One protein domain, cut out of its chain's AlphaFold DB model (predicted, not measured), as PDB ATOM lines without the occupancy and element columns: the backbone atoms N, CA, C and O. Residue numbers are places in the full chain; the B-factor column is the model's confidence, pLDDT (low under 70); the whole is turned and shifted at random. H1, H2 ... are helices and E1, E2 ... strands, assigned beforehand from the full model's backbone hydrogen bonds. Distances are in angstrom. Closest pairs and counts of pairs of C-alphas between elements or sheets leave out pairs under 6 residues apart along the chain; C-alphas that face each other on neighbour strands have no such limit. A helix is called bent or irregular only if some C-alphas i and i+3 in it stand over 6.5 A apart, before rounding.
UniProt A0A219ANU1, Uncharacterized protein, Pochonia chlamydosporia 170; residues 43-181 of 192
ATOM      1  N   LEU A  43      51.306  -8.833 -27.058       71.81
ATOM      2  CA  LEU A  43      51.119  -8.071 -25.823       71.81
ATOM      3  C   LEU A  43      51.388  -8.971 -24.605       71.81
ATOM      4  O   LEU A  43      51.149 -10.168 -24.691       71.81
ATOM      5  N   PRO A  44      51.864  -8.449 -23.471       75.44
ATOM      6  CA  PRO A  44      51.944  -9.236 -22.244       75.44
ATOM      7  C   PRO A  44      50.535  -9.542 -21.705       75.44
ATOM      8  O   PRO A  44      49.651  -8.680 -21.725       75.44
ATOM      9  N   VAL A  45      50.316 -10.765 -21.209       77.19
ATOM     10  CA  VAL A  45      49.050 -11.181 -20.576       77.19
ATOM     11  C   VAL A  45      49.301 -11.655 -19.154       77.19
ATOM     12  O   VAL A  45      50.166 -12.492 -18.909       77.19
ATOM     13  N   TYR A  46      48.491 -11.156 -18.223       81.31
ATOM     14  CA  TYR A  46      48.495 -11.559 -16.820       81.31
ATOM     15  C   TYR A  46      47.171 -12.240 -16.488       81.31
ATOM     16  O   TYR A  46      46.100 -11.674 -16.709       81.31
ATOM     17  N   ILE A  47      47.242 -13.469 -15.984       82.44
ATOM     18  CA  ILE A  47      46.078 -14.263 -15.588       82.44
ATOM     19  C   ILE A  47      46.082 -14.370 -14.076       82.44
ATOM     20  O   ILE A  47      46.873 -15.113 -13.497       82.44
ATOM     21  N   HIS A  48      45.175 -13.617 -13.468       85.00
ATOM     22  CA  HIS A  48      44.940 -13.610 -12.034       85.00
ATOM     23  C   HIS A  48      44.011 -14.768 -11.665       85.00
ATOM     24  O   HIS A  48      42.976 -14.980 -12.308       85.00
ATOM     25  N   ARG A  49      44.404 -15.549 -10.663       84.75
ATOM     26  CA  ARG A  49      43.689 -16.732 -10.176       84.75
ATOM     27  C   ARG A  49      43.590 -16.641  -8.657       84.75
ATOM     28  O   ARG A  49      44.348 -17.320  -7.958       84.75
ATOM     29  N   PRO A  50      42.672 -15.805  -8.153       87.81
ATOM     30  CA  PRO A  50      42.485 -15.669  -6.725       87.81
ATOM     31  C   PRO A  50      41.907 -16.950  -6.123       87.81
ATOM     32  O   PRO A  50      41.142 -17.672  -6.775       87.81
ATOM     33  N   SER A  51      42.266 -17.209  -4.865       84.69
ATOM     34  CA  SER A  51      41.515 -18.099  -3.984       84.69
ATOM     35  C   SER A  51      40.136 -17.490  -3.681       84.69
ATOM     36  O   SER A  51      39.694 -16.557  -4.360       84.69
ATOM     37  N   SER A  52      39.386 -18.036  -2.721       84.12
ATOM     38  CA  SER A  52      38.034 -17.533  -2.465       84.12
ATOM     39  C   SER A  52      38.089 -16.074  -1.992       84.12
ATOM     40  O   SER A  52      38.618 -15.761  -0.926       84.12
ATOM     41  N   ILE A  53      37.575 -15.158  -2.816       86.31
ATOM     42  CA  ILE A  53      37.606 -13.729  -2.506       86.31
ATOM     43  C   ILE A  53      36.616 -13.458  -1.379       86.31
ATOM     44  O   ILE A  53      35.419 -13.724  -1.527       86.31
ATOM     45  N   ILE A  54      37.114 -12.908  -0.274       84.94
ATOM     46  CA  ILE A  54      36.309 -12.497   0.874       84.94
ATOM     47  C   ILE A  54      35.311 -11.453   0.405       84.94
ATOM     48  O   ILE A  54      35.680 -10.438  -0.190       84.94
ATOM     49  N   ARG A  55      34.035 -11.705   0.680       77.06
ATOM     50  CA  ARG A  55      32.978 -10.751   0.388       77.06
ATOM     51  C   ARG A  55      32.695  -9.851   1.585       77.06
ATOM     52  O   ARG A  55      32.702 -10.333   2.717       77.06
ATOM     53  N   PRO A  56      32.412  -8.560   1.355       69.25
ATOM     54  CA  PRO A  56      31.807  -7.712   2.371       69.25
ATOM     55  C   PRO A  56      30.492  -8.326   2.860       69.25
ATOM     56  O   PRO A  56      29.752  -8.915   2.079       69.25
ATOM     57  N   GLU A  57      30.161  -8.127   4.133       64.38
ATOM     58  CA  GLU A  57      28.956  -8.680   4.779       64.38
ATOM     59  C   GLU A  57      27.650  -8.352   4.024       64.38
ATOM     60  O   GLU A  57      26.727  -9.163   3.944       64.38
ATOM     61  N   GLN A  58      27.617  -7.182   3.381       60.94
ATOM     62  CA  GLN A  58      26.515  -6.689   2.548       60.94
ATOM     63  C   GLN A  58      26.264  -7.560   1.304       60.94
ATOM     64  O   GLN A  58      25.138  -7.618   0.819       60.94
ATOM     65  N   ASP A  59      27.300  -8.245   0.817       62.25
ATOM     66  CA  ASP A  59      27.276  -9.104  -0.372       62.25
ATOM     67  C   ASP A  59      27.144 -10.600  -0.018       62.25
ATOM     68  O   ASP A  59      27.031 -11.443  -0.915       62.25
ATOM     69  N   ILE A  60      27.189 -10.940   1.279       60.59
ATOM     70  CA  ILE A  60      26.965 -12.298   1.808       60.59
ATOM     71  C   ILE A  60      25.466 -12.527   2.047       60.59
ATOM     72  O   ILE A  60      24.954 -13.604   1.745       60.59
ATOM     73  N   ALA A  61      24.750 -11.507   2.533       52.00
ATOM     74  CA  ALA A  61      23.324 -11.587   2.832       52.00
ATOM     75  C   ALA A  61      22.452 -11.364   1.577       52.00
ATOM     76  O   ALA A  61      22.371 -10.258   1.046       52.00
ATOM     77  N   GLY A  62      21.750 -12.405   1.117       53.78
ATOM     78  CA  GLY A  62      20.724 -12.297   0.073       53.78
ATOM     79  C   GLY A  62      20.424 -13.614  -0.647       53.78
ATOM     80  O   GLY A  62      21.131 -14.604  -0.486       53.78
ATOM     81  N   ASP A  63      19.405 -13.613  -1.510       52.25
ATOM     82  CA  ASP A  63      18.997 -14.772  -2.330       52.25
ATOM     83  C   ASP A  63      19.987 -15.116  -3.460       52.25
ATOM     84  O   ASP A  63      19.657 -15.869  -4.374       52.25
ATOM     85  N   ASN A  64      21.202 -14.558  -3.445       53.09
ATOM     86  CA  ASN A  64      22.180 -14.791  -4.497       53.09
ATOM     87  C   ASN A  64      22.771 -16.212  -4.364       53.09
ATOM     88  O   ASN A  64      23.591 -16.448  -3.474       53.09
ATOM     89  N   PRO A  65      22.460 -17.151  -5.280       45.88
ATOM     90  CA  PRO A  65      22.940 -18.537  -5.218       45.88
ATOM     91  C   PRO A  65      24.450 -18.664  -5.467       45.88
ATOM     92  O   PRO A  65      25.009 -19.752  -5.385       45.88
ATOM     93  N   THR A  66      25.111 -17.551  -5.797       49.41
ATOM     94  CA  THR A  66      26.560 -17.448  -6.003       49.41
ATOM     95  C   THR A  66      27.308 -17.161  -4.697       49.41
ATOM     96  O   THR A  66      28.503 -16.852  -4.724       49.41
ATOM     97  N   ALA A  67      26.623 -17.161  -3.551       57.56
ATOM     98  CA  ALA A  67      27.238 -16.948  -2.250       57.56
ATOM     99  C   ALA A  67      28.159 -18.133  -1.890       57.56
ATOM    100  O   ALA A  67      27.881 -19.287  -2.207       57.56
ATOM    101  N   ASP A  68      29.328 -17.834  -1.326       75.19
ATOM    102  CA  ASP A  68      30.381 -18.820  -1.101       75.19
ATOM    103  C   ASP A  68      29.944 -19.643   0.100       75.19
ATOM    104  O   ASP A  68      29.712 -19.087   1.173       75.19
ATOM    105  N   VAL A  69      29.782 -20.947  -0.107       81.69
ATOM    106  CA  VAL A  69      29.311 -21.899   0.903       81.69
ATOM    107  C   VAL A  69      30.118 -21.787   2.193       81.69
ATOM    108  O   VAL A  69      29.549 -21.796   3.281       81.69
ATOM    109  N   VAL A  70      31.441 -21.669   2.085       82.38
ATOM    110  CA  VAL A  70      32.325 -21.622   3.245       82.38
ATOM    111  C   VAL A  70      32.207 -20.279   3.949       82.38
ATOM    112  O   VAL A  70      32.100 -20.247   5.170       82.38
ATOM    113  N   GLN A  71      32.168 -19.175   3.201       84.31
ATOM    114  CA  GLN A  71      31.987 -17.853   3.811       84.31
ATOM    115  C   GLN A  71      30.611 -17.721   4.480       84.31
ATOM    116  O   GLN A  71      30.533 -17.184   5.579       84.31
ATOM    117  N   ASN A  72      29.550 -18.282   3.884       87.19
ATOM    118  CA  ASN A  72      28.225 -18.355   4.514       87.19
ATOM    119  C   ASN A  72      28.276 -19.175   5.797       87.19
ATOM    120  O   ASN A  72      27.774 -18.748   6.828       87.19
ATOM    121  N   MET A  73      28.904 -20.349   5.756       89.06
ATOM    122  CA  MET A  73      29.044 -21.175   6.946       89.06
ATOM    123  C   MET A  73      29.755 -20.413   8.067       89.06
ATOM    124  O   MET A  73      29.290 -20.453   9.200       89.06
ATOM    125  N   LEU A  74      30.847 -19.703   7.771       88.62
ATOM    126  CA  LEU A  74      31.585 -18.930   8.771       88.62
ATOM    127  C   LEU A  74      30.766 -17.759   9.326       88.62
ATOM    128  O   LEU A  74      30.724 -17.598  10.543       88.62
ATOM    129  N   ASP A  75      30.099 -16.988   8.468       88.81
ATOM    130  CA  ASP A  75      29.253 -15.856   8.871       88.81
ATOM    131  C   ASP A  75      28.098 -16.315   9.772       88.81
ATOM    132  O   ASP A  75      27.968 -15.869  10.911       88.81
ATOM    133  N   TYR A  76      27.308 -17.295   9.324       91.88
ATOM    134  CA  TYR A  76      26.201 -17.802  10.130       91.88
ATOM    135  C   TYR A  76      26.681 -18.504  11.401       91.88
ATOM    136  O   TYR A  76      26.016 -18.378  12.424       91.88
ATOM    137  N   SER A  77      27.849 -19.158  11.387       93.50
ATOM    138  CA  SER A  77      28.427 -19.745  12.605       93.50
ATOM    139  C   SER A  77      28.788 -18.690  13.650       93.50
ATOM    140  O   SER A  77      28.593 -18.928  14.838       93.50
ATOM    141  N   GLN A  78      29.271 -17.518  13.222       92.62
ATOM    142  CA  GLN A  78      29.510 -16.381  14.116       92.62
ATOM    143  C   GLN A  78      28.200 -15.813  14.661       92.62
ATOM    144  O   GLN A  78      28.105 -15.533  15.849       92.62
ATOM    145  N   ARG A  79      27.165 -15.695  13.824       92.44
ATOM    146  CA  ARG A  79      25.864 -15.132  14.228       92.44
ATOM    147  C   ARG A  79      25.117 -15.981  15.255       92.44
ATOM    148  O   ARG A  79      24.399 -15.423  16.078       92.44
ATOM    149  N   ILE A  80      25.249 -17.306  15.185       95.19
ATOM    150  CA  ILE A  80      24.560 -18.240  16.094       95.19
ATOM    151  C   ILE A  80      25.481 -18.838  17.166       95.19
ATOM    152  O   ILE A  80      25.032 -19.698  17.924       95.19
ATOM    153  N   CYS A  81      26.755 -18.432  17.194       95.44
ATOM    154  CA  CYS A  81      27.804 -18.971  18.065       95.44
ATOM    155  C   CYS A  81      27.864 -20.509  18.065       95.44
ATOM    156  O   CYS A  81      28.000 -21.151  19.106       95.44
ATOM    157  N   ALA A  82      27.748 -21.118  16.882       95.62
ATOM    158  CA  ALA A  82      27.801 -22.568  16.730       95.62
ATOM    159  C   ALA A  82      28.365 -22.987  15.371       95.62
ATOM    160  O   ALA A  82      28.187 -22.291  14.376       95.62
ATOM    161  N   VAL A  83      28.996 -24.159  15.310       94.25
ATOM    162  CA  VAL A  83      29.612 -24.721  14.096       94.25
ATOM    163  C   VAL A  83      29.064 -26.122  13.797       94.25
ATOM    164  O   VAL A  83      28.732 -26.862  14.725       94.25
ATOM    165  N   PRO A  84      28.976 -26.539  12.520       92.75
ATOM    166  CA  PRO A  84      28.525 -27.881  12.172       92.75
ATOM    167  C   PRO A  84      29.643 -28.910  12.415       92.75
ATOM    168  O   PRO A  84      30.659 -28.925  11.717       92.75
ATOM    169  N   ALA A  85      29.436 -29.830  13.359       89.62
ATOM    170  CA  ALA A  85      30.428 -30.817  13.798       89.62
ATOM    171  C   ALA A  85      30.957 -31.713  12.661       89.62
ATOM    172  O   ALA A  85      32.115 -32.130  12.670       89.62
ATOM    173  N   ALA A  86      30.128 -31.984  11.646       82.88
ATOM    174  CA  ALA A  86      30.525 -32.760  10.471       82.88
ATOM    175  C   ALA A  86      31.675 -32.100   9.685       82.88
ATOM    176  O   ALA A  86      32.516 -32.800   9.127       82.88
ATOM    177  N   VAL A  87      31.747 -30.764   9.669       78.94
ATOM    178  CA  VAL A  87      32.773 -30.018   8.924       78.94
ATOM    179  C   VAL A  87      34.124 -30.052   9.631       78.94
ATOM    180  O   VAL A  87      35.155 -30.104   8.966       78.94
ATOM    181  N   LEU A  88      34.138 -30.104  10.966       80.38
ATOM    182  CA  LEU A  88      35.372 -30.186  11.759       80.38
ATOM    183  C   LEU A  88      36.177 -31.463  11.465       80.38
ATOM    184  O   LEU A  88      37.395 -31.494  11.633       80.38
ATOM    185  N   GLN A  89      35.494 -32.515  11.006       78.69
ATOM    186  CA  GLN A  89      36.096 -33.803  10.663       78.69
ATOM    187  C   GLN A  89      36.621 -33.852   9.223       78.69
ATOM    188  O   GLN A  89      37.336 -34.791   8.864       78.69
ATOM    189  N   LEU A  90      36.285 -32.864   8.388       76.38
ATOM    190  CA  LEU A  90      36.721 -32.841   7.000       76.38
ATOM    191  C   LEU A  90      38.201 -32.443   6.912       76.38
ATOM    192  O   LEU A  90      38.606 -31.400   7.436       76.38
ATOM    193  N   PRO A  91      39.036 -33.239   6.220       73.56
ATOM    194  CA  PRO A  91      40.400 -32.835   5.945       73.56
ATOM    195  C   PRO A  91      40.385 -31.683   4.940       73.56
ATOM    196  O   PRO A  91      39.742 -31.756   3.893       73.56
ATOM    197  N   GLY A  92      41.134 -30.625   5.232       78.00
ATOM    198  CA  GLY A  92      41.330 -29.559   4.266       78.00
ATOM    199  C   GLY A  92      41.601 -28.200   4.873       78.00
ATOM    200  O   GLY A  92      41.682 -28.006   6.092       78.00
ATOM    201  N   THR A  93      41.797 -27.250   3.975       81.94
ATOM    202  CA  THR A  93      42.106 -25.870   4.309       81.94
ATOM    203  C   THR A  93      41.372 -24.964   3.345       81.94
ATOM    204  O   THR A  93      41.374 -25.190   2.138       81.94
ATOM    205  N   VAL A  94      40.730 -23.954   3.906       83.75
ATOM    206  CA  VAL A  94      40.065 -22.891   3.177       83.75
ATOM    207  C   VAL A  94      41.067 -21.766   3.026       83.75
ATOM    208  O   VAL A  94      41.650 -21.306   4.005       83.75
ATOM    209  N   ASP A  95      41.262 -21.342   1.790       85.88
ATOM    210  CA  ASP A  95      42.115 -20.221   1.444       85.88
ATOM    211  C   ASP A  95      41.228 -19.066   0.982       85.88
ATOM    212  O   ASP A  95      40.513 -19.192  -0.021       85.88
ATOM    213  N   LEU A  96      41.258 -17.976   1.749       86.19
ATOM    214  CA  LEU A  96      40.543 -16.749   1.447       86.19
ATOM    215  C   LEU A  96      41.524 -15.614   1.133       86.19
ATOM    216  O   LEU A  96      42.604 -15.507   1.728       86.19
ATOM    217  N   VAL A  97      41.112 -14.732   0.225       89.19
ATOM    218  CA  VAL A  97      41.878 -13.556  -0.201       89.19
ATOM    219  C   VAL A  97      41.018 -12.298  -0.148       89.19
ATOM    220  O   VAL A  97      39.850 -12.309  -0.532       89.19
ATOM    221  N   TYR A  98      41.583 -11.192   0.317       89.19
ATOM    222  CA  TYR A  98      40.894  -9.912   0.355       89.19
ATOM    223  C   TYR A  98      40.779  -9.297  -1.050       89.19
ATOM    224  O   TYR A  98      41.739  -9.353  -1.834       89.19
ATOM    225  N   PRO A  99      39.645  -8.648  -1.385       88.94
ATOM    226  CA  PRO A  99      39.496  -7.890  -2.626       88.94
ATOM    227  C   PRO A  99      40.624  -6.878  -2.846       88.94
ATOM    228  O   PRO A  99      41.061  -6.676  -3.978       88.94
ATOM    229  N   GLU A 100      41.133  -6.267  -1.777       90.56
ATOM    230  CA  GLU A 100      42.229  -5.299  -1.792       90.56
ATOM    231  C   GLU A 100      43.540  -5.936  -2.260       90.56
ATOM    232  O   GLU A 100      44.257  -5.343  -3.071       90.56
ATOM    233  N   THR A 101      43.842  -7.153  -1.799       89.38
ATOM    234  CA  THR A 101      45.028  -7.916  -2.212       89.38
ATOM    235  C   THR A 101      44.967  -8.236  -3.699       89.38
ATOM    236  O   THR A 101      45.928  -7.981  -4.434       89.38
ATOM    237  N   VAL A 102      43.819  -8.743  -4.160       90.75
ATOM    238  CA  VAL A 102      43.586  -9.060  -5.577       90.75
ATOM    239  C   VAL A 102      43.701  -7.796  -6.428       90.75
ATOM    240  O   VAL A 102      44.479  -7.751  -7.381       90.75
ATOM    241  N   SER A 103      42.998  -6.731  -6.041       92.06
ATOM    242  CA  SER A 103      42.989  -5.457  -6.766       92.06
ATOM    243  C   SER A 103      44.382  -4.834  -6.843       92.06
ATOM    244  O   SER A 103      44.804  -4.377  -7.905       92.06
ATOM    245  N   THR A 104      45.140  -4.867  -5.744       91.81
ATOM    246  CA  THR A 104      46.518  -4.361  -5.697       91.81
ATOM    247  C   THR A 104      47.413  -5.111  -6.675       91.81
ATOM    248  O   THR A 104      48.160  -4.484  -7.429       91.81
ATOM    249  N   LYS A 105      47.330  -6.446  -6.710       88.88
ATOM    250  CA  LYS A 105      48.131  -7.269  -7.625       88.88
ATOM    251  C   LYS A 105      47.754  -7.052  -9.089       88.88
ATOM    252  O   LYS A 105      48.654  -6.981  -9.926       88.88
ATOM    253  N   ILE A 106      46.469  -6.869  -9.394       90.06
ATOM    254  CA  ILE A 106      46.001  -6.503 -10.742       90.06
ATOM    255  C   ILE A 106      46.603  -5.163 -11.176       90.06
ATOM    256  O   ILE A 106      47.184  -5.066 -12.258       90.06
ATOM    257  N   ILE A 107      46.524  -4.135 -10.326       90.62
ATOM    258  CA  ILE A 107      47.079  -2.810 -10.636       90.62
ATOM    259  C   ILE A 107      48.598  -2.897 -10.824       90.62
ATOM    260  O   ILE A 107      49.133  -2.345 -11.783       90.62
ATOM    261  N   GLN A 108      49.303  -3.624  -9.957       88.25
ATOM    262  CA  GLN A 108      50.747  -3.823 -10.086       88.25
ATOM    263  C   GLN A 108      51.124  -4.533 -11.390       88.25
ATOM    264  O   GLN A 108      52.095  -4.133 -12.028       88.25
ATOM    265  N   ALA A 109      50.374  -5.559 -11.800       85.19
ATOM    266  CA  ALA A 109      50.593  -6.243 -13.070       85.19
ATOM    267  C   ALA A 109      50.381  -5.294 -14.258       85.19
ATOM    268  O   ALA A 109      51.244  -5.192 -15.125       85.19
ATOM    269  N   ALA A 110      49.296  -4.515 -14.241       83.31
ATOM    270  CA  ALA A 110      49.002  -3.535 -15.283       83.31
ATOM    271  C   ALA A 110      50.081  -2.442 -15.397       83.31
ATOM    272  O   ALA A 110      50.444  -2.047 -16.502       83.31
ATOM    273  N   LEU A 111      50.635  -1.979 -14.271       83.69
ATOM    274  CA  LEU A 111      51.719  -0.990 -14.255       83.69
ATOM    275  C   LEU A 111      53.066  -1.565 -14.721       83.69
ATOM    276  O   LEU A 111      53.917  -0.810 -15.190       83.69
ATOM    277  N   ARG A 112      53.268  -2.886 -14.618       75.25
ATOM    278  CA  ARG A 112      54.465  -3.580 -15.123       75.25
ATOM    279  C   ARG A 112      54.441  -3.798 -16.638       75.25
ATOM    280  O   ARG A 112      55.505  -4.020 -17.205       75.25
ATOM    281  N   CYS A 113      53.293  -3.644 -17.307       64.94
ATOM    282  CA  CYS A 113      53.144  -3.682 -18.773       64.94
ATOM    283  C   CYS A 113      53.797  -2.491 -19.518       64.94
ATOM    284  O   CYS A 113      53.334  -2.101 -20.591       64.94
ATOM    285  N   GLY A 114      54.832  -1.864 -18.953       61.78
ATOM    286  CA  GLY A 114      55.588  -0.791 -19.597       61.78
ATOM    287  C   GLY A 114      56.463  -1.293 -20.758       61.78
ATOM    288  O   GLY A 114      56.493  -2.487 -21.042       61.78
ATOM    289  N   PRO A 115      57.224  -0.406 -21.423       56.62
ATOM    290  CA  PRO A 115      58.070  -0.748 -22.576       56.62
ATOM    291  C   PRO A 115      59.175  -1.789 -22.297       56.62
ATOM    292  O   PRO A 115      59.814  -2.254 -23.236       56.62
ATOM    293  N   GLU A 116      59.396  -2.152 -21.031       55.25
ATOM    294  CA  GLU A 116      60.327  -3.200 -20.589       55.25
ATOM    295  C   GLU A 116      59.649  -4.565 -20.354       55.25
ATOM    296  O   GLU A 116      60.323  -5.526 -19.989       55.25
ATOM    297  N   ALA A 117      58.330  -4.674 -20.539       60.81
ATOM    298  CA  ALA A 117      57.626  -5.942 -20.399       60.81
ATOM    299  C   ALA A 117      58.070  -6.930 -21.489       60.81
ATOM    300  O   ALA A 117      58.145  -6.583 -22.669       60.81
ATOM    301  N   GLU A 118      58.350  -8.174 -21.100       58.44
ATOM    302  CA  GLU A 118      58.706  -9.234 -22.043       58.44
ATOM    303  C   GLU A 118      57.520  -9.519 -22.978       58.44
ATOM    304  O   GLU A 118      56.507 -10.108 -22.587       58.44
ATOM    305  N   ASN A 119      57.634  -9.059 -24.227       59.78
ATOM    306  CA  ASN A 119      56.612  -9.253 -25.251       59.78
ATOM    307  C   ASN A 119      56.290 -10.745 -25.433       59.78
ATOM    308  O   ASN A 119      57.183 -11.580 -25.574       59.78
ATOM    309  N   GLY A 120      54.997 -11.069 -25.484       61.34
ATOM    310  CA  GLY A 120      54.476 -12.410 -25.749       61.34
ATOM    311  C   GLY A 120      54.474 -13.369 -24.556       61.34
ATOM    312  O   GLY A 120      54.104 -14.531 -24.740       61.34
ATOM    313  N   HIS A 121      54.860 -12.927 -23.353       71.75
ATOM    314  CA  HIS A 121      54.827 -13.770 -22.158       71.75
ATOM    315  C   HIS A 121      53.449 -13.752 -21.473       71.75
ATOM    316  O   HIS A 121      52.868 -12.695 -21.206       71.75
ATOM    317  N   VAL A 122      52.948 -14.946 -21.143       75.75
ATOM    318  CA  VAL A 122      51.782 -15.133 -20.273       75.75
ATOM    319  C   VAL A 122      52.281 -15.368 -18.853       75.75
ATOM    320  O   VAL A 122      52.978 -16.345 -18.592       75.75
ATOM    321  N   THR A 123      51.866 -14.517 -17.923       80.06
ATOM    322  CA  THR A 123      52.199 -14.643 -16.502       80.06
ATOM    323  C   THR A 123      50.966 -15.059 -15.713       80.06
ATOM    324  O   THR A 123      49.931 -14.396 -15.776       80.06
ATOM    325  N   TYR A 124      51.071 -16.141 -14.946       80.50
ATOM    326  CA  TYR A 124      50.039 -16.542 -13.994       80.50
ATOM    327  C   TYR A 124      50.349 -15.937 -12.632       80.50
ATOM    328  O   TYR A 124      51.487 -15.992 -12.170       80.50
ATOM    329  N   ILE A 125      49.339 -15.348 -12.001       84.19
ATOM    330  CA  ILE A 125      49.441 -14.802 -10.653       84.19
ATOM    331  C   ILE A 125      48.391 -15.517  -9.813       84.19
ATOM    332  O   ILE A 125      47.203 -15.458 -10.115       84.19
ATOM    333  N   HIS A 126      48.847 -16.218  -8.778       83.88
ATOM    334  CA  HIS A 126      47.979 -16.844  -7.790       83.88
ATOM    335  C   HIS A 126      47.850 -15.905  -6.581       83.88
ATOM    336  O   HIS A 126      48.839 -15.539  -5.932       83.88
ATOM    337  N   GLU A 127      46.631 -15.453  -6.294       86.69
ATOM    338  CA  GLU A 127      46.333 -14.637  -5.118       86.69
ATOM    339  C   GLU A 127      45.745 -15.496  -4.008       86.69
ATOM    340  O   GLU A 127      44.566 -15.823  -4.039       86.69
ATOM    341  N   SER A 128      46.589 -15.864  -3.042       84.69
ATOM    342  CA  SER A 128      46.256 -16.822  -1.990       84.69
ATOM    343  C   SER A 128      46.856 -16.487  -0.621       84.69
ATOM    344  O   SER A 128      47.988 -15.998  -0.487       84.69
ATOM    345  N   GLY A 129      46.117 -16.881   0.411       79.38
ATOM    346  CA  GLY A 129      46.540 -17.018   1.795       79.38
ATOM    347  C   GLY A 129      46.630 -15.711   2.567       79.38
ATOM    348  O   GLY A 129      47.551 -15.556   3.373       79.38
ATOM    349  N   ASP A 130      45.690 -14.795   2.329       83.50
ATOM    350  CA  ASP A 130      45.436 -13.730   3.302       83.50
ATOM    351  C   ASP A 130      44.829 -14.332   4.576       83.50
ATOM    352  O   ASP A 130      45.213 -13.963   5.683       83.50
ATOM    353  N   ILE A 131      43.943 -15.325   4.414       84.69
ATOM    354  CA  ILE A 131      43.456 -16.179   5.497       84.69
ATOM    355  C   ILE A 131      43.563 -17.639   5.060       84.69
ATOM    356  O   ILE A 131      42.955 -18.053   4.076       84.69
ATOM    357  N   GLU A 132      44.316 -18.429   5.821       86.94
ATOM    358  CA  GLU A 132      44.400 -19.879   5.661       86.94
ATOM    359  C   GLU A 132      43.726 -20.538   6.874       86.94
ATOM    360  O   GLU A 132      44.291 -20.572   7.968       86.94
ATOM    361  N   LEU A 133      42.496 -21.024   6.696       85.75
ATOM    362  CA  LEU A 133      41.679 -21.592   7.768       85.75
ATOM    363  C   LEU A 133      41.558 -23.105   7.609       85.75
ATOM    364  O   LEU A 133      40.947 -23.613   6.667       85.75
ATOM    365  N   ARG A 134      42.113 -23.857   8.558       87.25
ATOM    366  CA  ARG A 134      41.869 -25.299   8.637       87.25
ATOM    367  C   ARG A 134      40.450 -25.546   9.128       87.25
ATOM    368  O   ARG A 134      40.039 -24.959  10.123       87.25
ATOM    369  N   LEU A 135      39.736 -26.468   8.483       84.25
ATOM    370  CA  LEU A 135      38.357 -26.788   8.870       84.25
ATOM    371  C   LEU A 135      38.258 -27.299  10.316       84.25
ATOM    372  O   LEU A 135      37.342 -26.931  11.041       84.25
ATOM    373  N   ALA A 136      39.263 -28.060  10.756       85.44
ATOM    374  CA  ALA A 136      39.384 -28.532  12.136       85.44
ATOM    375  C   ALA A 136      39.511 -27.397  13.175       85.44
ATOM    376  O   ALA A 136      39.174 -27.600  14.335       85.44
ATOM    377  N   ASP A 137      39.970 -26.210  12.765       89.00
ATOM    378  CA  ASP A 137      40.226 -25.071  13.654       89.00
ATOM    379  C   ASP A 137      39.099 -24.013  13.582       89.00
ATOM    380  O   ASP A 137      39.197 -22.953  14.205       89.00
ATOM    381  N   ILE A 138      38.004 -24.285  12.848       88.50
ATOM    382  CA  ILE A 138      36.882 -23.343  12.666       88.50
ATOM    383  C   ILE A 138      36.262 -22.934  14.002       88.50
ATOM    384  O   ILE A 138      35.960 -21.758  14.183       88.50
ATOM    385  N   CYS A 139      36.097 -23.866  14.943       90.31
ATOM    386  CA  CYS A 139      35.520 -23.564  16.256       90.31
ATOM    387  C   CYS A 139      36.315 -22.457  16.974       90.31
ATOM    388  O   CYS A 139      35.749 -21.451  17.396       90.31
ATOM    389  N   GLY A 140      37.648 -22.577  17.000       89.88
ATOM    390  CA  GLY A 140      38.527 -21.559  17.581       89.88
ATOM    391  C   GLY A 140      38.502 -20.232  16.817       89.88
ATOM    392  O   GLY A 140      38.565 -19.169  17.431       89.88
ATOM    393  N   HIS A 141      38.370 -20.276  15.488       88.44
ATOM    394  CA  HIS A 141      38.232 -19.071  14.671       88.44
ATOM    395  C   HIS A 141      36.941 -18.305  14.989       88.44
ATOM    396  O   HIS A 141      36.987 -17.094  15.198       88.44
ATOM    397  N   VAL A 142      35.809 -19.009  15.082       90.69
ATOM    398  CA  VAL A 142      34.514 -18.410  15.431       90.69
ATOM    399  C   VAL A 142      34.546 -17.867  16.859       90.69
ATOM    400  O   VAL A 142      34.192 -16.710  17.059       90.69
ATOM    401  N   ALA A 143      35.064 -18.634  17.823       92.19
ATOM    402  CA  ALA A 143      35.161 -18.207  19.221       92.19
ATOM    403  C   ALA A 143      36.029 -16.950  19.379       92.19
ATOM    404  O   ALA A 143      35.701 -16.037  20.132       92.19
ATOM    405  N   SER A 144      37.130 -16.863  18.627       90.38
ATOM    406  CA  SER A 144      37.975 -15.667  18.617       90.38
ATOM    407  C   SER A 144      37.294 -14.459  17.971       90.38
ATOM    408  O   SER A 144      37.637 -13.332  18.326       90.38
ATOM    409  N   ALA A 145      36.400 -14.670  17.002       86.75
ATOM    410  CA  ALA A 145      35.691 -13.595  16.312       86.75
ATOM    411  C   ALA A 145      34.523 -13.045  17.146       86.75
ATOM    412  O   ALA A 145      34.317 -11.835  17.174       86.75
ATOM    413  N   THR A 146      33.787 -13.916  17.843       88.75
ATOM    414  CA  THR A 146      32.629 -13.533  18.667       88.75
ATOM    415  C   THR A 146      33.016 -13.161  20.099       88.75
ATOM    416  O   THR A 146      32.339 -12.351  20.728       88.75
ATOM    417  N   GLY A 147      34.114 -13.720  20.618       90.12
ATOM    418  CA  GLY A 147      34.480 -13.624  22.033       90.12
ATOM    419  C   GLY A 147      33.612 -14.498  22.948       90.12
ATOM    420  O   GLY A 147      33.637 -14.305  24.163       90.12
ATOM    421  N   GLU A 148      32.851 -15.431  22.376       89.56
ATOM    422  CA  GLU A 148      31.919 -16.316  23.079       89.56
ATOM    423  C   GLU A 148      32.322 -17.789  22.929       89.56
ATOM    424  O   GLU A 148      33.078 -18.160  22.027       89.56
ATOM    425  N   ASP A 149      31.798 -18.640  23.817       90.88
ATOM    426  CA  ASP A 149      31.907 -20.090  23.660       90.88
ATOM    427  C   ASP A 149      31.087 -20.541  22.441       90.88
ATOM    428  O   ASP A 149      29.961 -20.091  22.232       90.88
ATOM    429  N   VAL A 150      31.655 -21.445  21.639       94.38
ATOM    430  CA  VAL A 150      31.050 -21.921  20.390       94.38
ATOM    431  C   VAL A 150      30.567 -23.355  20.551       94.38
ATOM    432  O   VAL A 150      31.333 -24.240  20.930       94.38
ATOM    433  N   GLU A 151      29.292 -23.593  20.245       95.44
ATOM    434  CA  GLU A 151      28.682 -24.923  20.310       95.44
ATOM    435  C   GLU A 151      28.981 -25.744  19.044       95.44
ATOM    436  O   GLU A 151      28.936 -25.237  17.923       95.44
ATOM    437  N   GLU A 152      29.242 -27.043  19.197       94.50
ATOM    438  CA  GLU A 152      29.323 -27.979  18.071       94.50
ATOM    439  C   GLU A 152      27.968 -28.666  17.874       94.50
ATOM    440  O   GLU A 152      27.517 -29.429  18.727       94.50
ATOM    441  N   LEU A 153      27.317 -28.406  16.739       95.00
ATOM    442  CA  LEU A 153      25.974 -28.902  16.433       95.00
ATOM    443  C   LEU A 153      25.983 -29.959  15.334       95.00
ATOM    444  O   LEU A 153      26.876 -29.996  14.481       95.00
ATOM    445  N   SER A 154      24.937 -30.789  15.289       93.69
ATOM    446  CA  SER A 154      24.666 -31.550  14.069       93.69
ATOM    447  C   SER A 154      24.389 -30.593  12.902       93.69
ATOM    448  O   SER A 154      23.935 -29.465  13.097       93.69
ATOM    449  N   LEU A 155      24.660 -31.031  11.668       91.44
ATOM    450  CA  LEU A 155      24.463 -30.177  10.492       91.44
ATOM    451  C   LEU A 155      23.011 -29.680  10.376       91.44
ATOM    452  O   LEU A 155      22.803 -28.509  10.082       91.44
ATOM    453  N   GLU A 156      22.015 -30.532  10.637       93.50
ATOM    454  CA  GLU A 156      20.604 -30.123  10.563       93.50
ATOM    455  C   GLU A 156      20.230 -29.120  11.657       93.50
ATOM    456  O   GLU A 156      19.558 -28.134  11.366       93.50
ATOM    457  N   GLU A 157      20.688 -29.310  12.897       96.19
ATOM    458  CA  GLU A 157      20.442 -28.337  13.973       96.19
ATOM    459  C   GLU A 157      21.113 -26.996  13.680       96.19
ATOM    460  O   GLU A 157      20.507 -25.944  13.889       96.19
ATOM    461  N   TRP A 158      22.337 -27.028  13.147       96.50
ATOM    462  CA  TRP A 158      23.047 -25.830  12.718       96.50
ATOM    463  C   TRP A 158      22.279 -25.093  11.610       96.50
ATOM    464  O   TRP A 158      22.065 -23.888  11.719       96.50
ATOM    465  N   ILE A 159      21.798 -25.812  10.585       94.69
ATOM    466  CA  ILE A 159      21.000 -25.232   9.491       94.69
ATOM    467  C   ILE A 159      19.719 -24.596  10.035       94.69
ATOM    468  O   ILE A 159      19.400 -23.474   9.649       94.69
ATOM    469  N   LEU A 160      19.001 -25.276  10.933       96.25
ATOM    470  CA  LEU A 160      17.766 -24.751  11.519       96.25
ATOM    471  C   LEU A 160      18.011 -23.427  12.254       96.25
ATOM    472  O   LEU A 160      17.335 -22.441  11.965       96.25
ATOM    473  N   ARG A 161      19.023 -23.369  13.128       96.75
ATOM    474  CA  ARG A 161      19.383 -22.130  13.840       96.75
ATOM    475  C   ARG A 161      19.863 -21.032  12.885       96.75
ATOM    476  O   ARG A 161      19.517 -19.868  13.057       96.75
ATOM    477  N   ALA A 162      20.626 -21.386  11.852       93.94
ATOM    478  CA  ALA A 162      21.059 -20.431  10.837       93.94
ATOM    479  C   ALA A 162      19.865 -19.848  10.054       93.94
ATOM    480  O   ALA A 162      19.840 -18.650   9.773       93.94
ATOM    481  N   GLN A 163      18.848 -20.660   9.737       94.25
ATOM    482  CA  GLN A 163      17.612 -20.200   9.086       94.25
ATOM    483  C   GLN A 163      16.815 -19.243   9.982       94.25
ATOM    484  O   GLN A 163      16.300 -18.244   9.482       94.25
ATOM    485  N   GLU A 164      16.772 -19.476  11.298       95.38
ATOM    486  CA  GLU A 164      16.114 -18.570  12.257       95.38
ATOM    487  C   GLU A 164      16.720 -17.157  12.257       95.38
ATOM    488  O   GLU A 164      15.996 -16.178  12.440       95.38
ATOM    489  N   VAL A 165      18.027 -17.039  11.995       92.81
ATOM    490  CA  VAL A 165      18.729 -15.747  11.875       92.81
ATOM    491  C   VAL A 165      18.889 -15.267  10.424       92.81
ATOM    492  O   VAL A 165      19.582 -14.282  10.170       92.81
ATOM    493  N   GLY A 166      18.229 -15.931   9.467       89.62
ATOM    494  CA  GLY A 166      18.071 -15.448   8.094       89.62
ATOM    495  C   GLY A 166      18.880 -16.169   7.013       89.62
ATOM    496  O   GLY A 166      19.121 -15.568   5.967       89.62
ATOM    497  N   LEU A 167      19.336 -17.409   7.219       89.44
ATOM    498  CA  LEU A 167      19.891 -18.241   6.138       89.44
ATOM    499  C   LEU A 167      18.799 -18.576   5.110       89.44
ATOM    500  O   LEU A 167      17.723 -19.046   5.478       89.44
ATOM    501  N   SER A 168      19.078 -18.373   3.818       87.94
ATOM    502  CA  SER A 168      18.109 -18.662   2.755       87.94
ATOM    503  C   SER A 168      17.870 -20.165   2.576       87.94
ATOM    504  O   SER A 168      18.785 -20.986   2.707       87.94
ATOM    505  N   ASP A 169      16.651 -20.541   2.182       88.31
ATOM    506  CA  ASP A 169      16.286 -21.944   1.932       88.31
ATOM    507  C   ASP A 169      17.146 -22.590   0.837       88.31
ATOM    508  O   ASP A 169      17.467 -23.778   0.899       88.31
ATOM    509  N   SER A 170      17.557 -21.797  -0.159       85.75
ATOM    510  CA  SER A 170      18.457 -22.257  -1.220       85.75
ATOM    511  C   SER A 170      19.836 -22.620  -0.674       85.75
ATOM    512  O   SER A 170      20.358 -23.680  -1.012       85.75
ATOM    513  N   MET A 171      20.410 -21.800   0.212       85.75
ATOM    514  CA  MET A 171      21.704 -22.108   0.823       85.75
ATOM    515  C   MET A 171      21.598 -23.261   1.831       85.75
ATOM    516  O   MET A 171      22.461 -24.137   1.864       85.75
ATOM    517  N   ALA A 172      20.499 -23.341   2.585       89.38
ATOM    518  CA  ALA A 172      20.209 -24.495   3.434       89.38
ATOM    519  C   ALA A 172      20.181 -25.803   2.619       89.38
ATOM    520  O   ALA A 172      20.773 -26.802   3.026       89.38
ATOM    521  N   ALA A 173      19.554 -25.806   1.436       87.06
ATOM    522  CA  ALA A 173      19.558 -26.962   0.540       87.06
ATOM    523  C   ALA A 173      20.971 -27.330   0.050       87.06
ATOM    524  O   ALA A 173      21.300 -28.517  -0.013       87.06
ATOM    525  N   VAL A 174      21.823 -26.338  -0.237       85.69
ATOM    526  CA  VAL A 174      23.235 -26.567  -0.586       85.69
ATOM    527  C   VAL A 174      23.979 -27.251   0.564       85.69
ATOM    528  O   VAL A 174      24.633 -28.267   0.333       85.69
ATOM    529  N   PHE A 175      23.829 -26.777   1.805       86.62
ATOM    530  CA  PHE A 175      24.464 -27.408   2.968       86.62
ATOM    531  C   PHE A 175      24.003 -28.853   3.191       86.62
ATOM    532  O   PHE A 175      24.839 -29.724   3.428       86.62
ATOM    533  N   ARG A 176      22.707 -29.151   3.031       87.62
ATOM    534  CA  ARG A 176      22.209 -30.540   3.100       87.62
ATOM    535  C   ARG A 176      22.811 -31.423   2.002       87.62
ATOM    536  O   ARG A 176      23.191 -32.567   2.255       87.62
ATOM    537  N   GLY A 177      22.956 -30.884   0.790       81.69
ATOM    538  CA  GLY A 177      23.635 -31.569  -0.314       81.69
ATOM    539  C   GLY A 177      25.097 -31.892   0.007       81.69
ATOM    540  O   GLY A 177      25.570 -32.985  -0.287       81.69
ATOM    541  N   ILE A 178      25.791 -30.984   0.689       76.62
ATOM    542  CA  ILE A 178      27.177 -31.166   1.138       76.62
ATOM    543  C   ILE A 178      27.274 -32.232   2.231       76.62
ATOM    544  O   ILE A 178      28.125 -33.110   2.145       76.62
ATOM    545  N   GLY A 179      26.371 -32.214   3.215       69.19
ATOM    546  CA  GLY A 179      26.342 -33.207   4.294       69.19
ATOM    547  C   GLY A 179      26.082 -34.645   3.834       69.19
ATOM    548  O   GLY A 179      26.454 -35.584   4.529       69.19
ATOM    549  N   SER A 180      25.464 -34.822   2.661       65.94
ATOM    550  CA  SER A 180      25.222 -36.139   2.051       65.94
ATOM    551  C   SER A 180      26.330 -36.601   1.099       65.94
ATOM    552  O   SER A 180      26.367 -37.771   0.721       65.94
ATOM    553  N   ALA A 181      27.255 -35.715   0.719       59.22
ATOM    554  CA  ALA A 181      28.395 -36.068  -0.110       59.22
ATOM    555  C   ALA A 181      29.524 -36.623   0.773       59.22
ATOM    556  O   ALA A 181      30.234 -35.877   1.440       59.22
TER     557      ALA A 181
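Overview. This is residues 43 to 181 of the 192 residues of an uncharacterized protein of Pochonia chlamydosporia 170 (UniProt A0A219ANU1). The domain is a slim arm joined to a larger head. In the arm, helix H4 runs beside the strand pair E1 and E4; in the head, H2, H5 and H6 gather round the short strand pair E2 and E6, with H7 packed on H6, and the pair E3 and E5 lies between arm and head. The printed part has 139 residues, in the order E1 H1 H2 E2 H3 E3 H4 E4 E5 H5 E6 H6 H7; E1 with E4 and E2 with E6 are parallel, E3 with E5 antiparallel. The class is mixed, helices and strands. It is loose, with a radius of gyration of the C-alphas of 18.5 A, and spans 59 by 28 by 28 A.

Arrangement. E1, residues 45 to 50, and E4, residues 122 to 127, are parallel at 19 degrees, with N 47 and O 123 2.9 A apart, within hydrogen-bond range. H4, residues 99 to 112, comes closest to E1 at the C-alphas of Val 102 and Pro 50, 6.8 A. E3, residues 93 to 97, and E5, residues 131 to 134, are antiparallel at 167 degrees, with N 94 and O 133 at 2.8 A; residues 52 to 53 pair with 96 to 97 of E3, parallel. H2, residues 69 to 79, touches H5, residues 135 to 146, at a steep tilt of 39 degrees, the same way, closest at the C-alphas of Gln 78 and Val 142, 5.6 A. E2, residues 82 to 84, and E6, residues 151 to 153, are parallel at 32 degrees, with N 83 and O 151 at 2.8 A. H6, residues 155 to 164, and H7, residues 169 to 180, form a helical hairpin at a shallow tilt of 9 degrees, opposite ways, closest at the C-alphas of Ile 159 and Ala 172, 6.2 A. H3, residues 85 to 88, touches residues 135 to 138 of H5, closest at the C-alphas of Leu 88 and Ala 136, 4.4 A. H1, residues 57 to 60, is close to H2 but not clearly touching: the closest C-alphas, of Ile 60 and Asn 72, are 6.8 A apart. Every O i to N i+4 pair is within hydrogen-bond range in H2, H4, H6 and H7, and 6 of 8 in H5; H1 and H3 are too short for such a pair.

Along the chain. E1 begins at C-alpha 45, (49.050, -11.181, -20.576), and measures 16.0 A; E4 measures 16.1 A and H4 20.0 A. H5 measures 17.4 A and is irregular, with C-alphas 136 and 139 7.5 A apart. H7 measures 16.8 A and ends at C-alpha 180, (25.222, -36.139, 2.051).

Size, cuts and confidence. The C-alphas of Pro 115 and Glu 157, the two farthest apart, are 59.3 A apart. The printed part has no cut and no long link. Mean pLDDT of the printed part is 82.4; residues 56 to 67, 113 to 120 and 179 to 181 are under 70.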